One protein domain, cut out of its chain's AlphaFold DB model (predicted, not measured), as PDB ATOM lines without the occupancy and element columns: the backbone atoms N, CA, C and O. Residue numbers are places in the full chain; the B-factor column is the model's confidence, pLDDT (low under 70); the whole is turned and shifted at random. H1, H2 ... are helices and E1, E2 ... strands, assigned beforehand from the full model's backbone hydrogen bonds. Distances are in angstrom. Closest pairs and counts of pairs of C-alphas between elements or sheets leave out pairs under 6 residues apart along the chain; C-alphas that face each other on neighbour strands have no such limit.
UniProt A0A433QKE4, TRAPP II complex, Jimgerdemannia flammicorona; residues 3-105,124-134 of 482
ATOM      1  N   ILE A   3     114.491 120.499 114.869       89.31
ATOM      2  CA  ILE A   3     113.931 121.845 115.018       89.31
ATOM      3  C   ILE A   3     115.112 122.801 115.160       89.31
ATOM      4  O   ILE A   3     115.937 122.615 116.050       89.31
ATOM      5  N   ARG A   4     115.190 123.825 114.309       90.62
ATOM      6  CA  ARG A   4     116.174 124.903 114.449       90.62
ATOM      7  C   ARG A   4     115.528 126.098 115.133       90.62
ATOM      8  O   ARG A   4     114.472 126.558 114.705       90.62
ATOM      9  N   LEU A   5     116.155 126.554 116.209       89.50
ATOM     10  CA  LEU A   5     115.775 127.733 116.970       89.50
ATOM     11  C   LEU A   5     116.803 128.830 116.704       89.50
ATOM     12  O   LEU A   5     117.994 128.617 116.904       89.50
ATOM     13  N   GLU A   6     116.336 129.990 116.262       91.56
ATOM     14  CA  GLU A   6     117.165 131.166 116.000       91.56
ATOM     15  C   GLU A   6     116.830 132.257 117.018       91.56
ATOM     16  O   GLU A   6     115.656 132.580 117.244       91.56
ATOM     17  N   ASN A   7     117.854 132.840 117.642       91.00
ATOM     18  CA  ASN A   7     117.660 133.959 118.553       91.00
ATOM     19  C   ASN A   7     117.600 135.288 117.793       91.00
ATOM     20  O   ASN A   7     118.601 135.981 117.631       91.00
ATOM     21  N   ILE A   8     116.388 135.676 117.400       91.06
ATOM     22  CA  ILE A   8     116.084 136.984 116.796       91.06
ATOM     23  C   ILE A   8     115.941 138.122 117.829       91.06
ATOM     24  O   ILE A   8     115.543 139.237 117.486       91.06
ATOM     25  N   GLY A   9     116.165 137.832 119.113       86.62
ATOM     26  CA  GLY A   9     116.027 138.785 120.209       86.62
ATOM     27  C   GLY A   9     117.255 139.675 120.391       86.62
ATOM     28  O   GLY A   9     118.259 139.552 119.705       86.62
ATOM     29  N   THR A  10     117.184 140.579 121.364       87.69
ATOM     30  CA  THR A  10     118.303 141.457 121.752       87.69
ATOM     31  C   THR A  10     119.091 140.939 122.957       87.69
ATOM     32  O   THR A  10     120.068 141.565 123.361       87.69
ATOM     33  N   ILE A  11     118.658 139.825 123.551       87.19
ATOM     34  CA  ILE A  11     119.221 139.220 124.764       87.19
ATOM     35  C   ILE A  11     119.571 137.767 124.429       87.19
ATOM     36  O   ILE A  11     118.841 137.120 123.673       87.19
ATOM     37  N   SER A  12     120.682 137.257 124.961       86.94
ATOM     38  CA  SER A  12     121.025 135.835 124.865       86.94
ATOM     39  C   SER A  12     119.984 134.971 125.582       86.94
ATOM     40  O   SER A  12     119.243 135.433 126.447       86.94
ATOM     41  N   VAL A  13     119.895 133.704 125.206       86.38
ATOM     42  CA  VAL A  13     119.032 132.721 125.867       86.38
ATOM     43  C   VAL A  13     119.952 131.717 126.540       86.38
ATOM     44  O   VAL A  13     120.830 131.188 125.868       86.38
ATOM     45  N   ASP A  14     119.764 131.487 127.842       85.75
ATOM     46  CA  ASP A  14     120.566 130.555 128.656       85.75
ATOM     47  C   ASP A  14     119.747 129.343 129.171       85.75
ATOM     48  O   ASP A  14     120.260 128.433 129.835       85.75
ATOM     49  N   PHE A  15     118.437 129.349 128.914       86.81
ATOM     50  CA  PHE A  15     117.465 128.374 129.391       86.81
ATOM     51  C   PHE A  15     116.545 127.964 128.262       86.81
ATOM     52  O   PHE A  15     115.876 128.815 127.673       86.81
ATOM     53  N   ILE A  16     116.465 126.657 128.014       87.19
ATOM     54  CA  ILE A  16     115.446 126.067 127.149       87.19
ATOM     55  C   ILE A  16     114.934 124.770 127.778       87.19
ATOM     56  O   ILE A  16     115.712 123.904 128.184       87.19
ATOM     57  N   THR A  17     113.614 124.608 127.830       87.75
ATOM     58  CA  THR A  17     112.955 123.343 128.166       87.75
ATOM     59  C   THR A  17     111.868 123.020 127.151       87.75
ATOM     60  O   THR A  17     111.249 123.916 126.576       87.75
ATOM     61  N   LEU A  18     111.644 121.727 126.928       88.06
ATOM     62  CA  LEU A  18     110.598 121.233 126.045       88.06
ATOM     63  C   LEU A  18     109.514 120.545 126.864       88.06
ATOM     64  O   LEU A  18     109.802 119.673 127.683       88.06
ATOM     65  N   SER A  19     108.275 120.912 126.579       88.81
ATOM     66  CA  SER A  19     107.074 120.250 127.070       88.81
ATOM     67  C   SER A  19     106.280 119.721 125.880       88.81
ATOM     68  O   SER A  19     106.233 120.340 124.816       88.81
ATOM     69  N   PHE A  20     105.646 118.565 126.045       90.06
ATOM     70  CA  PHE A  20     104.938 117.884 124.966       90.06
ATOM     71  C   PHE A  20     103.474 117.677 125.333       90.06
ATOM     72  O   PHE A  20     103.157 117.259 126.445       90.06
ATOM     73  N   SER A  21     102.587 117.923 124.374       87.88
ATOM     74  CA  SER A  21     101.175 117.548 124.461       87.88
ATOM     75  C   SER A  21     100.761 116.813 123.192       87.88
ATOM     76  O   SER A  21     101.225 117.141 122.101       87.88
ATOM     77  N   ASP A  22      99.904 115.806 123.326       88.62
ATOM     78  CA  ASP A  22      99.365 115.049 122.198       88.62
ATOM     79  C   ASP A  22      97.832 115.016 122.237       88.62
ATOM     80  O   ASP A  22      97.211 115.227 123.284       88.62
ATOM     81  N   SER A  23      97.211 114.738 121.089       85.81
ATOM     82  CA  SER A  23      95.751 114.692 120.976       85.81
ATOM     83  C   SER A  23      95.119 113.592 121.836       85.81
ATOM     84  O   SER A  23      93.992 113.743 122.304       85.81
ATOM     85  N   THR A  24      95.837 112.488 122.080       82.81
ATOM     86  CA  THR A  24      95.326 111.349 122.860       82.81
ATOM     87  C   THR A  24      95.152 111.685 124.340       82.81
ATOM     88  O   THR A  24      94.224 111.193 124.977       82.81
ATOM     89  N   THR A  25      95.987 112.583 124.859       76.88
ATOM     90  CA  THR A  25      95.958 113.057 126.244       76.88
ATOM     91  C   THR A  25      94.804 114.026 126.476       76.88
ATOM     92  O   THR A  25      94.169 114.001 127.529       76.88
ATOM     93  N   THR A  26      94.487 114.858 125.480       65.00
ATOM     94  CA  THR A  26      93.408 115.849 125.581       65.00
ATOM     95  C   THR A  26      92.019 115.209 125.516       65.00
ATOM     96  O   THR A  26      91.126 115.598 126.264       65.00
ATOM     97  N   THR A  27      91.817 114.208 124.652       58.75
ATOM     98  CA  THR A  27      90.496 113.585 124.449       58.75
ATOM     99  C   THR A  27      90.051 112.701 125.621       58.75
ATOM    100  O   THR A  27      88.854 112.585 125.872       58.75
ATOM    101  N   GLN A  28      90.978 112.092 126.369       56.91
ATOM    102  CA  GLN A  28      90.647 111.120 127.427       56.91
ATOM    103  C   GLN A  28      90.405 111.734 128.820       56.91
ATOM    104  O   GLN A  28      89.994 111.023 129.739       56.91
ATOM    105  N   LEU A  29      90.570 113.057 128.977       53.38
ATOM    106  CA  LEU A  29      90.270 113.797 130.218       53.38
ATOM    107  C   LEU A  29      88.794 113.707 130.653       53.38
ATOM    108  O   LEU A  29      88.490 113.917 131.826       53.38
ATOM    109  N   ALA A  30      87.880 113.343 129.750       53.28
ATOM    110  CA  ALA A  30      86.489 113.024 130.068       53.28
ATOM    111  C   ALA A  30      86.335 111.546 130.484       53.28
ATOM    112  O   ALA A  30      85.571 110.791 129.884       53.28
ATOM    113  N   THR A  31      87.099 111.093 131.480       57.66
ATOM    114  CA  THR A  31      86.962 109.724 131.993       57.66
ATOM    115  C   THR A  31      85.628 109.605 132.732       57.66
ATOM    116  O   THR A  31      85.406 110.286 133.734       57.66
ATOM    117  N   ASN A  32      84.724 108.765 132.221       65.19
ATOM    118  CA  ASN A  32      83.444 108.483 132.866       65.19
ATOM    119  C   ASN A  32      83.708 107.976 134.306       65.19
ATOM    120  O   ASN A  32      84.452 107.006 134.467       65.19
ATOM    121  N   PRO A  33      83.139 108.613 135.350       65.56
ATOM    122  CA  PRO A  33      83.369 108.223 136.743       65.56
ATOM    123  C   PRO A  33      82.872 106.809 137.087       65.56
ATOM    124  O   PRO A  33      83.206 106.309 138.159       65.56
ATOM    125  N   GLU A  34      82.091 106.179 136.207       71.94
ATOM    126  CA  GLU A  34      81.554 104.823 136.376       71.94
ATOM    127  C   GLU A  34      82.450 103.716 135.797       71.94
ATOM    128  O   GLU A  34      82.113 102.537 135.908       71.94
ATOM    129  N   LEU A  35      83.586 104.059 135.178       78.94
ATOM    130  CA  LEU A  35      84.497 103.055 134.626       78.94
ATOM    131  C   LEU A  35      85.128 102.193 135.732       78.94
ATOM    132  O   LEU A  35      85.468 102.707 136.806       78.94
ATOM    133  N   PRO A  36      85.323 100.887 135.482       83.19
ATOM    134  CA  PRO A  36      86.034 100.032 136.417       83.19
ATOM    135  C   PRO A  36      87.508 100.469 136.526       83.19
ATOM    136  O   PRO A  36      88.080 100.998 135.569       83.19
ATOM    137  N   PRO A  37      88.151 100.250 137.684       83.81
ATOM    138  CA  PRO A  37      89.524 100.683 137.936       83.81
ATOM    139  C   PRO A  37      90.548 100.084 136.964       83.81
ATOM    140  O   PRO A  37      91.518 100.762 136.643       83.81
ATOM    141  N   GLU A  38      90.326  98.873 136.444       86.75
ATOM    142  CA  GLU A  38      91.184  98.297 135.394       86.75
ATOM    143  C   GLU A  38      91.150  99.109 134.087       86.75
ATOM    144  O   GLU A  38      92.197  99.374 133.499       86.75
ATOM    145  N   ASP A  39      89.970  99.567 133.659       86.25
ATOM    146  CA  ASP A  39      89.846 100.391 132.449       86.25
ATOM    147  C   ASP A  39      90.464 101.777 132.667       86.25
ATOM    148  O   ASP A  39      91.132 102.313 131.781       86.25
ATOM    149  N   VAL A  40      90.288 102.351 133.864       85.62
ATOM    150  CA  VAL A  40      90.939 103.612 134.251       85.62
ATOM    151  C   VAL A  40      92.459 103.465 134.209       85.62
ATOM    152  O   VAL A  40      93.137 104.342 133.675       85.62
ATOM    153  N   TYR A  41      92.999 102.354 134.712       87.88
ATOM    154  CA  TYR A  41      94.430 102.073 134.661       87.88
ATOM    155  C   TYR A  41      94.954 101.986 133.222       87.88
ATOM    156  O   TYR A  41      95.959 102.619 132.908       87.88
ATOM    157  N   GLU A  42      94.269 101.272 132.324       87.81
ATOM    158  CA  GLU A  42      94.696 101.161 130.921       87.81
ATOM    159  C   GLU A  42      94.636 102.515 130.189       87.81
ATOM    160  O   GLU A  42      95.540 102.841 129.418       87.81
ATOM    161  N   ILE A  43      93.625 103.347 130.469       85.56
ATOM    162  CA  ILE A  43      93.522 104.725 129.957       85.56
ATOM    163  C   ILE A  43      94.690 105.580 130.464       85.56
ATOM    164  O   ILE A  43      95.339 106.287 129.686       85.56
ATOM    165  N   GLU A  44      94.983 105.514 131.765       86.25
ATOM    166  CA  GLU A  44      96.077 106.261 132.386       86.25
ATOM    167  C   GLU A  44      97.440 105.824 131.845       86.25
ATOM    168  O   GLU A  44      98.277 106.673 131.528       86.25
ATOM    169  N   LEU A  45      97.651 104.518 131.689       87.12
ATOM    170  CA  LEU A  45      98.874 103.945 131.144       87.12
ATOM    171  C   LEU A  45      99.056 104.352 129.682       87.12
ATOM    172  O   LEU A  45     100.123 104.834 129.296       87.12
ATOM    173  N   PHE A  46      98.003 104.227 128.873       86.88
ATOM    174  CA  PHE A  46      98.028 104.652 127.482       86.88
ATOM    175  C   PHE A  46      98.311 106.151 127.366       86.88
ATOM    176  O   PHE A  46      99.162 106.559 126.584       86.88
ATOM    177  N   THR A  47      97.665 106.988 128.171       83.38
ATOM    178  CA  THR A  47      97.846 108.441 128.102       83.38
ATOM    179  C   THR A  47      99.231 108.881 128.579       83.38
ATOM    180  O   THR A  47      99.875 109.669 127.894       83.38
ATOM    181  N   LYS A  48      99.707 108.366 129.719       81.44
ATOM    182  CA  LYS A  48     100.889 108.907 130.410       81.44
ATOM    183  C   LYS A  48     102.181 108.144 130.166       81.44
ATOM    184  O   LYS A  48     103.234 108.765 130.084       81.44
ATOM    185  N   ALA A  49     102.126 106.815 130.100       81.31
ATOM    186  CA  ALA A  49     103.337 106.009 129.953       81.31
ATOM    187  C   ALA A  49     103.795 105.925 128.491       81.31
ATOM    188  O   ALA A  49     104.989 105.780 128.227       81.31
ATOM    189  N   THR A  50     102.870 106.050 127.530       82.38
ATOM    190  CA  THR A  50     103.214 106.059 126.101       82.38
ATOM    191  C   THR A  50     103.314 107.487 125.566       82.38
ATOM    192  O   THR A  50     102.315 108.194 125.413       82.38
ATOM    193  N   HIS A  51     104.547 107.910 125.292       84.38
ATOM    194  CA  HIS A  51     104.870 109.247 124.809       84.38
ATOM    195  C   HIS A  51     104.938 109.283 123.275       84.38
ATOM    196  O   HIS A  51     105.517 108.402 122.643       84.38
ATOM    197  N   VAL A  52     104.351 110.320 122.670       87.31
ATOM    198  CA  VAL A  52     104.455 110.600 121.221       87.31
ATOM    199  C   VAL A  52     105.749 111.333 120.897       87.31
ATOM    200  O   VAL A  52     106.351 111.105 119.852       87.31
ATOM    201  N   PHE A  53     106.197 112.195 121.801       89.06
ATOM    202  CA  PHE A  53     107.425 112.957 121.652       89.06
ATOM    203  C   PHE A  53     108.354 112.638 122.813       89.06
ATOM    204  O   PHE A  53     107.910 112.568 123.960       89.06
ATOM    205  N   SER A  54     109.637 112.462 122.527       86.38
ATOM    206  CA  SER A  54     110.671 112.505 123.554       86.38
ATOM    207  C   SER A  54     111.832 113.374 123.107       86.38
ATOM    208  O   SER A  54     112.065 113.582 121.915       86.38
ATOM    209  N   TRP A  55     112.556 113.905 124.080       84.12
ATOM    210  CA  TRP A  55     113.770 114.662 123.843       84.12
ATOM    211  C   TRP A  55     114.877 114.069 124.700       84.12
ATOM    212  O   TRP A  55     114.855 114.177 125.924       84.12
ATOM    213  N   GLU A  56     115.807 113.375 124.044       65.00
ATOM    214  CA  GLU A  56     116.982 112.802 124.689       65.00
ATOM    215  C   GLU A  56     118.087 113.862 124.765       65.00
ATOM    216  O   GLU A  56     118.566 114.377 123.757       65.00
ATOM    217  N   GLY A  57     118.477 114.203 125.992       50.94
ATOM    218  CA  GLY A  57     119.551 115.151 126.316       50.94
ATOM    219  C   GLY A  57     120.207 114.812 127.652       50.94
ATOM    220  O   GLY A  57     120.597 115.694 128.409       50.94
ATOM    221  N   GLN A  58     120.248 113.518 127.958       45.47
ATOM    222  CA  GLN A  58     120.548 112.948 129.257       45.47
ATOM    223  C   GLN A  58     122.042 112.615 129.356       45.47
ATOM    224  O   GLN A  58     122.463 111.511 129.035       45.47
ATOM    225  N   HIS A  59     122.836 113.542 129.884       33.66
ATOM    226  CA  HIS A  59     123.666 113.145 131.013       33.66
ATOM    227  C   HIS A  59     122.824 113.499 132.239       33.66
ATOM    228  O   HIS A  59     122.481 114.663 132.439       33.66
ATOM    229  N   ARG A  60     122.391 112.492 133.006       39.25
ATOM    230  CA  ARG A  60     121.930 112.732 134.375       39.25
ATOM    231  C   ARG A  60     123.161 113.196 135.144       39.25
ATOM    232  O   ARG A  60     123.903 112.375 135.666       39.25
ATOM    233  N   GLU A  61     123.427 114.490 135.137       38.34
ATOM    234  CA  GLU A  61     124.086 115.073 136.289       38.34
ATOM    235  C   GLU A  61     123.021 115.144 137.382       38.34
ATOM    236  O   GLU A  61     121.910 115.617 137.142       38.34
ATOM    237  N   ASP A  62     123.338 114.601 138.554       35.75
ATOM    238  CA  ASP A  62     122.507 114.546 139.767       35.75
ATOM    239  C   ASP A  62     122.215 115.939 140.366       35.75
ATOM    240  O   ASP A  62     122.072 116.120 141.577       35.75
ATOM    241  N   THR A  63     122.124 116.967 139.531       38.09
ATOM    242  CA  THR A  63     121.839 118.334 139.926       38.09
ATOM    243  C   THR A  63     120.408 118.666 139.519       38.09
ATOM    244  O   THR A  63     119.964 118.413 138.402       38.09
ATOM    245  N   GLN A  64     119.644 119.208 140.466       42.03
ATOM    246  CA  GLN A  64     118.266 119.677 140.297       42.03
ATOM    247  C   GLN A  64     118.197 120.912 139.373       42.03
ATOM    248  O   GLN A  64     117.687 121.964 139.756       42.03
ATOM    249  N   ILE A  65     118.754 120.833 138.167       48.50
ATOM    250  CA  ILE A  65     118.741 121.923 137.200       48.50
ATOM    251  C   ILE A  65     117.453 121.796 136.387       48.50
ATOM    252  O   ILE A  65     117.256 120.864 135.611       48.50
ATOM    253  N   ILE A  66     116.543 122.744 136.603       52.84
ATOM    254  CA  ILE A  66     115.330 122.890 135.799       52.84
ATOM    255  C   ILE A  66     115.755 123.371 134.402       52.84
ATOM    256  O   ILE A  66     116.413 124.409 134.276       52.84
ATOM    257  N   GLY A  67     115.358 122.625 133.365       57.34
ATOM    258  CA  GLY A  67     115.633 122.930 131.955       57.34
ATOM    259  C   GLY A  67     117.109 122.818 131.556       57.34
ATOM    260  O   GLY A  67     118.008 122.790 132.394       57.34
ATOM    261  N   LYS A  68     117.382 122.765 130.250       70.06
ATOM    262  CA  LYS A  68     118.754 122.681 129.740       70.06
ATOM    263  C   LYS A  68     119.414 124.059 129.797       70.06
ATOM    264  O   LYS A  68     118.789 125.064 129.449       70.06
ATOM    265  N   MET A  69     120.672 124.100 130.231       69.31
ATOM    266  CA  MET A  69     121.525 125.269 130.043       69.31
ATOM    267  C   MET A  69     122.031 125.265 128.600       69.31
ATOM    268  O   MET A  69     122.654 124.297 128.160       69.31
ATOM    269  N   VAL A  70     121.689 126.297 127.842       75.94
ATOM    270  CA  VAL A  70     122.035 126.420 126.419       75.94
ATOM    271  C   VAL A  70     122.610 127.804 126.232       75.94
ATOM    272  O   VAL A  70     121.912 128.733 126.565       75.94
ATOM    273  N   ASP A  71     123.819 127.967 125.704       80.00
ATOM    274  CA  ASP A  71     124.324 129.299 125.357       80.00
ATOM    275  C   ASP A  71     123.897 129.647 123.927       80.00
ATOM    276  O   ASP A  71     124.476 129.153 122.956       80.00
ATOM    277  N   LEU A  72     122.825 130.430 123.800       85.12
ATOM    278  CA  LEU A  72     122.301 130.877 122.515       85.12
ATOM    279  C   LEU A  72     122.429 132.408 122.400       85.12
ATOM    280  O   LEU A  72     121.527 133.146 122.832       85.12
ATOM    281  N   PRO A  73     123.540 132.912 121.828       87.31
ATOM    282  CA  PRO A  73     123.777 134.344 121.682       87.31
ATOM    283  C   PRO A  73     122.789 134.982 120.700       87.31
ATOM    284  O   PRO A  73     122.076 134.301 119.965       87.31
ATOM    285  N   VAL A  74     122.745 136.313 120.688       87.25
ATOM    286  CA  VAL A  74     121.933 137.081 119.732       87.25
ATOM    287  C   VAL A  74     122.361 136.748 118.301       87.25
ATOM    288  O   VAL A  74     123.545 136.819 117.979       87.25
ATOM    289  N   GLY A  75     121.403 136.367 117.455       86.56
ATOM    290  CA  GLY A  75     121.650 135.885 116.092       86.56
ATOM    291  C   GLY A  75     122.228 134.468 116.009       86.56
ATOM    292  O   GLY A  75     122.584 134.023 114.923       86.56
ATOM    293  N   GLY A  76     122.356 133.761 117.136       88.50
ATOM    294  CA  GLY A  76     122.786 132.368 117.167       88.50
ATOM    295  C   GLY A  76     121.669 131.406 116.762       88.50
ATOM    296  O   GLY A  76     120.484 131.672 116.982       88.50
ATOM    297  N   GLU A  77     122.067 130.256 116.225       89.38
ATOM    298  CA  GLU A  77     121.179 129.137 115.913       89.38
ATOM    299  C   GLU A  77     121.467 127.946 116.832       89.38
ATOM    300  O   GLU A  77     122.617 127.658 117.168       89.38
ATOM    301  N   TRP A  78     120.418 127.217 117.205       85.88
ATOM    302  CA  TRP A  78     120.523 125.987 117.976       85.88
ATOM    303  C   TRP A  78     119.587 124.910 117.435       85.88
ATOM    304  O   TRP A  78     118.415 125.162 117.152       85.88
ATOM    305  N   GLU A  79     120.105 123.691 117.291       86.06
ATOM    306  CA  GLU A  79     119.350 122.554 116.772       86.06
ATOM    307  C   GLU A  79     118.891 121.617 117.896       86.06
ATOM    308  O   GLU A  79     119.664 121.188 118.756       86.06
ATOM    309  N   VAL A  80     117.608 121.265 117.848       85.50
ATOM    310  CA  VAL A  80     116.937 120.354 118.772       85.50
ATOM    311  C   VAL A  80     116.456 119.134 118.013       85.50
ATOM    312  O   VAL A  80     115.640 119.239 117.097       85.50
ATOM    313  N   ILE A  81     116.902 117.956 118.435       87.44
ATOM    314  CA  ILE A  81     116.436 116.689 117.875       87.44
ATOM    315  C   ILE A  81     115.348 116.121 118.786       87.44
ATOM    316  O   ILE A  81     115.623 115.670 119.893       87.44
ATOM    317  N   VAL A  82     114.104 116.139 118.308       88.56
ATOM    318  CA  VAL A  82     112.955 115.534 118.992       88.56
ATOM    319  C   VAL A  82     112.655 114.175 118.369       88.56
ATOM    320  O   VAL A  82     112.455 114.066 117.152       88.56
ATOM    321  N   ASN A  83     112.602 113.136 119.195       88.94
ATOM    322  CA  ASN A  83     112.168 111.801 118.803       88.94
ATOM    323  C   ASN A  83     110.641 111.786 118.689       88.94
ATOM    324  O   ASN A  83     109.943 112.266 119.581       88.94
ATOM    325  N   VAL A  84     110.122 111.260 117.576       88.44
ATOM    326  CA  VAL A  84     108.683 111.228 117.278       88.44
ATOM    327  C   VAL A  84     108.246 109.779 117.106       88.44
ATOM    328  O   VAL A  84     108.738 109.081 116.220       88.44
ATOM    329  N   TYR A  85     107.299 109.350 117.932       88.25
ATOM    330  CA  TYR A  85     106.745 108.004 117.965       88.25
ATOM    331  C   TYR A  85     105.292 107.995 117.492       88.25
ATOM    332  O   TYR A  85     104.511 108.910 117.751       88.25
ATOM    333  N   GLY A  86     104.906 106.922 116.803       86.19
ATOM    334  CA  GLY A  86     103.523 106.710 116.388       86.19
ATOM    335  C   GLY A  86     102.695 106.100 117.516       86.19
ATOM    336  O   GLY A  86     102.875 104.930 117.846       86.19
ATOM    337  N   LYS A  87     101.747 106.864 118.063       88.06
ATOM    338  CA  LYS A  87     100.743 106.378 119.021       88.06
ATOM    339  C   LYS A  87      99.391 106.203 118.338       88.06
ATOM    340  O   LYS A  87      98.937 107.080 117.605       88.06
ATOM    341  N   ARG A  88      98.733 105.065 118.568       84.81
ATOM    342  CA  ARG A  88      97.425 104.753 117.966       84.81
ATOM    343  C   ARG A  88      96.402 105.849 118.291       84.81
ATOM    344  O   ARG A  88      96.271 106.242 119.441       84.81
ATOM    345  N   GLY A  89      95.667 106.330 117.290       83.25
ATOM    346  CA  GLY A  89      94.652 107.375 117.486       83.25
ATOM    347  C   GLY A  89      95.210 108.785 117.722       83.25
ATOM    348  O   GLY A  89      94.427 109.711 117.912       83.25
ATOM    349  N   CYS A  90      96.533 108.975 117.685       87.75
ATOM    350  CA  CYS A  90      97.138 110.302 117.671       87.75
ATOM    351  C   CYS A  90      97.018 110.914 116.268       87.75
ATOM    352  O   CYS A  90      97.439 110.297 115.286       87.75
ATOM    353  N   THR A  91      96.441 112.113 116.182       88.12
ATOM    354  CA  THR A  91      96.281 112.891 114.936       88.12
ATOM    355  C   THR A  91      97.170 114.137 114.903       88.12
ATOM    356  O   THR A  91      97.327 114.787 113.868       88.12
ATOM    357  N   GLY A  92      97.785 114.473 116.033       89.44
ATOM    358  CA  GLY A  92      98.709 115.584 116.157       89.44
ATOM    359  C   GLY A  92      99.117 115.823 117.602       89.44
ATOM    360  O   GLY A  92      98.620 115.190 118.536       89.44
ATOM    361  N   GLY A  93     100.027 116.764 117.781       90.19
ATOM    362  CA  GLY A  93     100.430 117.246 119.089       90.19
ATOM    363  C   GLY A  93     101.181 118.562 118.990       90.19
ATOM    364  O   GLY A  93     101.442 119.056 117.896       90.19
ATOM    365  N   THR A  94     101.512 119.136 120.135       91.00
ATOM    366  CA  THR A  94     102.161 120.441 120.227       91.00
ATOM    367  C   THR A  94     103.433 120.308 121.043       91.00
ATOM    368  O   THR A  94     103.408 119.819 122.178       91.00
ATOM    369  N   ILE A  95     104.539 120.762 120.459       91.69
ATOM    370  CA  ILE A  95     105.818 120.922 121.143       91.69
ATOM    371  C   ILE A  95     105.856 122.347 121.679       91.69
ATOM    372  O   ILE A  95     105.828 123.307 120.910       91.69
ATOM    373  N   GLN A  96     105.886 122.477 122.996       92.00
ATOM    374  CA  GLN A  96     106.038 123.747 123.682       92.00
ATOM    375  C   GLN A  96     107.507 123.924 124.062       92.00
ATOM    376  O   GLN A  96     108.081 123.080 124.746       92.00
ATOM    377  N   VAL A  97     108.106 125.022 123.616       91.12
ATOM    378  CA  VAL A  97     109.467 125.426 123.965       91.12
ATOM    379  C   VAL A  97     109.363 126.594 124.932       91.12
ATOM    380  O   VAL A  97     108.941 127.680 124.534       91.12
ATOM    381  N   ASP A  98     109.747 126.384 126.188       90.44
ATOM    382  CA  ASP A  98     109.882 127.478 127.147       90.44
ATOM    383  C   ASP A  98     111.347 127.912 127.184       90.44
ATOM    384  O   ASP A  98     112.235 127.094 127.435       90.44
ATOM    385  N   TYR A  99     111.607 129.191 126.925       90.44
ATOM    386  CA  TYR A  99     112.959 129.735 126.830       90.44
ATOM    387  C   TYR A  99     113.110 131.041 127.608       90.44
ATOM    388  O   TYR A  99     112.140 131.775 127.818       90.44
ATOM    389  N   GLY A 100     114.326 131.343 128.058       88.56
ATOM    390  CA  GLY A 100     114.595 132.538 128.851       88.56
ATOM    391  C   GLY A 100     116.078 132.807 129.082       88.56
ATOM    392  O   GLY A 100     116.938 132.056 128.627       88.56
ATOM    393  N   TYR A 101     116.337 133.902 129.793       86.06
ATOM    394  CA  TYR A 101     117.657 134.287 130.282       86.06
ATOM    395  C   TYR A 101     117.607 134.359 131.814       86.06
ATOM    396  O   TYR A 101     116.916 135.209 132.377       86.06
ATOM    397  N   LEU A 102     118.277 133.421 132.473       81.31
ATOM    398  CA  LEU A 102     118.353 133.210 133.916       81.31
ATOM    399  C   LEU A 102     119.673 133.699 134.517       81.31
ATOM    400  O   LEU A 102     119.818 133.633 135.737       81.31
ATOM    401  N   ASP A 103     120.598 134.179 133.679       72.38
ATOM    402  CA  ASP A 103     121.942 134.627 134.054       72.38
ATOM    403  C   ASP A 103     122.678 133.576 134.903       72.38
ATOM    404  O   ASP A 103     123.283 133.865 135.939       72.38
ATOM    405  N   ARG A 104     122.552 132.302 134.508       69.00
ATOM    406  CA  ARG A 104     123.200 131.194 135.216       69.00
ATOM    407  C   ARG A 104     124.702 131.235 134.918       69.00
ATOM    408  O   ARG A 104     125.069 131.286 133.745       69.00
ATOM    409  N   PRO A 105     125.587 131.189 135.935       57.50
ATOM    410  CA  PRO A 105     127.023 131.195 135.694       57.50
ATOM    411  C   PRO A 105     127.389 129.980 134.841       57.50
ATOM    412  O   PRO A 105     127.139 128.837 135.224       57.50
ATOM    413  N   TYR A 124     111.121 134.468 134.501       82.81
ATOM    414  CA  TYR A 124     110.173 134.590 133.403       82.81
ATOM    415  C   TYR A 124     110.678 133.809 132.199       82.81
ATOM    416  O   TYR A 124     111.828 133.959 131.790       82.81
ATOM    417  N   THR A 125     109.797 133.007 131.615       88.75
ATOM    418  CA  THR A 125     110.038 132.320 130.349       88.75
ATOM    419  C   THR A 125     109.090 132.858 129.288       88.75
ATOM    420  O   THR A 125     107.974 133.302 129.568       88.75
ATOM    421  N   ARG A 126     109.550 132.839 128.043       90.12
ATOM    422  CA  ARG A 126     108.710 132.987 126.858       90.12
ATOM    423  C   ARG A 126     108.387 131.599 126.330       90.12
ATOM    424  O   ARG A 126     109.167 130.672 126.521       90.12
ATOM    425  N   GLN A 127     107.244 131.472 125.669       92.00
ATOM    426  CA  GLN A 127     106.742 130.190 125.186       92.00
ATOM    427  C   GLN A 127     106.586 130.237 123.671       92.00
ATOM    428  O   GLN A 127     106.020 131.189 123.131       92.00
ATOM    429  N   LEU A 128     107.069 129.203 122.994       91.75
ATOM    430  CA  LEU A 128     106.814 128.953 121.581       91.75
ATOM    431  C   LEU A 128     106.046 127.648 121.452       91.75
ATOM    432  O   LEU A 128     106.416 126.644 122.054       91.75
ATOM    433  N   PHE A 129     104.995 127.659 120.640       91.69
ATOM    434  CA  PHE A 129     104.181 126.480 120.375       91.69
ATOM    435  C   PHE A 129     104.372 126.060 118.927       91.69
ATOM    436  O   PHE A 129     104.046 126.808 118.007       91.69
ATOM    437  N   LEU A 130     104.882 124.851 118.733       91.25
ATOM    438  CA  LEU A 130     105.029 124.230 117.429       91.25
ATOM    439  C   LEU A 130     103.982 123.114 117.289       91.25
ATOM    440  O   LEU A 130     104.165 122.036 117.864       91.25
ATOM    441  N   PRO A 131     102.880 123.347 116.555       91.38
ATOM    442  CA  PRO A 131     101.915 122.300 116.257       91.38
ATOM    443  C   PRO A 131     102.493 121.334 115.216       91.38
ATOM    444  O   PRO A 131     102.981 121.740 114.162       91.38
ATOM    445  N   VAL A 132     102.411 120.040 115.503       89.75
ATOM    446  CA  VAL A 132     102.869 118.951 114.641       89.75
ATOM    447  C   VAL A 132     101.671 118.072 114.297       89.75
ATOM    448  O   VAL A 132     101.034 117.490 115.175       89.75
ATOM    449  N   LEU A 133     101.368 117.956 113.006       90.44
ATOM    450  CA  LEU A 133     100.354 117.030 112.504       90.44
ATOM    451  C   LEU A 133     100.984 115.654 112.289       90.44
ATOM    452  O   LEU A 133     102.023 115.536 111.640       90.44
ATOM    453  N   ILE A 134     100.354 114.610 112.830       87.25
ATOM    454  CA  ILE A 134     100.869 113.239 112.769       87.25
ATOM    455  C   ILE A 134      99.745 112.326 112.299       87.25
ATOM    456  O   ILE A 134      98.655 112.334 112.852       87.25
TER     457      ILE A 134
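This is residues 3 to 105 and 124 to 134 of the 482 residues of the protein "TRAPP II complex" of Jimgerdemannia flammicorona (UniProt A0A433QKE4). A long, strongly twisted sheet of four strands, E3, E2, E5 and E6, forms one wall, and a small two-strand ribbon of E1 and E4 lies over one face of it. Short H1 continues E2 at the end away from E3, with H2 beyond it, and two loops, residues 33 to 38, of which 37 to 38 belong to H2, and residues 59 to 65, stick out. The printed part has 114 residues, with two named helices and six named strands in the order E1, E2, H1, H2, E3, E4, E5, E6. Both sheets are antiparallel, the larger in the order E3, E2, E5, E6, and the class is mixed, helices and strands. The whole is loose and elongated, with a radius of gyration of the C-alphas of 17.3 A and spans of 53 by 33 by 24 A.

E1 is residues 3 to 6, beginning at C-alpha 3 at (113.931, 121.845, 115.018). E2 is residues 13 to 22, 26.7 A long from first to last C-alpha. H1 is residues 23 to 27, and H2 is residues 37 to 48, 15.9 A long from C-alpha 37 at (89.524, 100.683, 137.936). E3 is residues 68 to 72 and E4 residues 77 to 81. E5 is residues 92 to 100, 26.5 A long. E6 is residues 126 to 133, 23.0 A long, ending at C-alpha 133 at (100.354, 117.030, 112.504).

In the larger sheet, E2 and E5 are inner strands, antiparallel at 161 degrees, with N 19 and O 96 at 2.8 A. The edge strand E3 is antiparallel to E2 at 125 degrees, with N 68 and O 16 at 2.9 A. The edge strand E6 is antiparallel to E5 at 161 degrees, with N 97 and O 128 at 2.8 A. E1 and E4 are antiparallel neighbours at 162 degrees, with N 5 and O 78 at 2.8 A. E2 and E4 are apart. Residues 53 to 54 pair antiparallel with residues 83 to 84. H1 is on the larger sheet but only grazes it, with residues 23 to 26; H2 is not on it. H1 and H2 only just touch, with 3 pairs of C-alphas within 8 A, H2 with residues 47 to 48 alone; their closest C-alphas, of Thr 25 and Thr 47, are 5.3 A apart. In H1 and H2 every O i to N i+4 pair is within hydrogen-bond range.

The two C-alphas farthest apart, of Glu 34 and Gly 75, are 54.6 A apart. Residues 106 to 123 are not printed, and C-alphas 105 and 124 are 17.3 A apart across this cut, which falls in the link from E5 to E6. The link from H2 to E3 is long, 19 residues. The mean pLDDT of the printed part is 79.8; residues 26 to 33, 56 to 67, 69 and 104 to 105 are under 70.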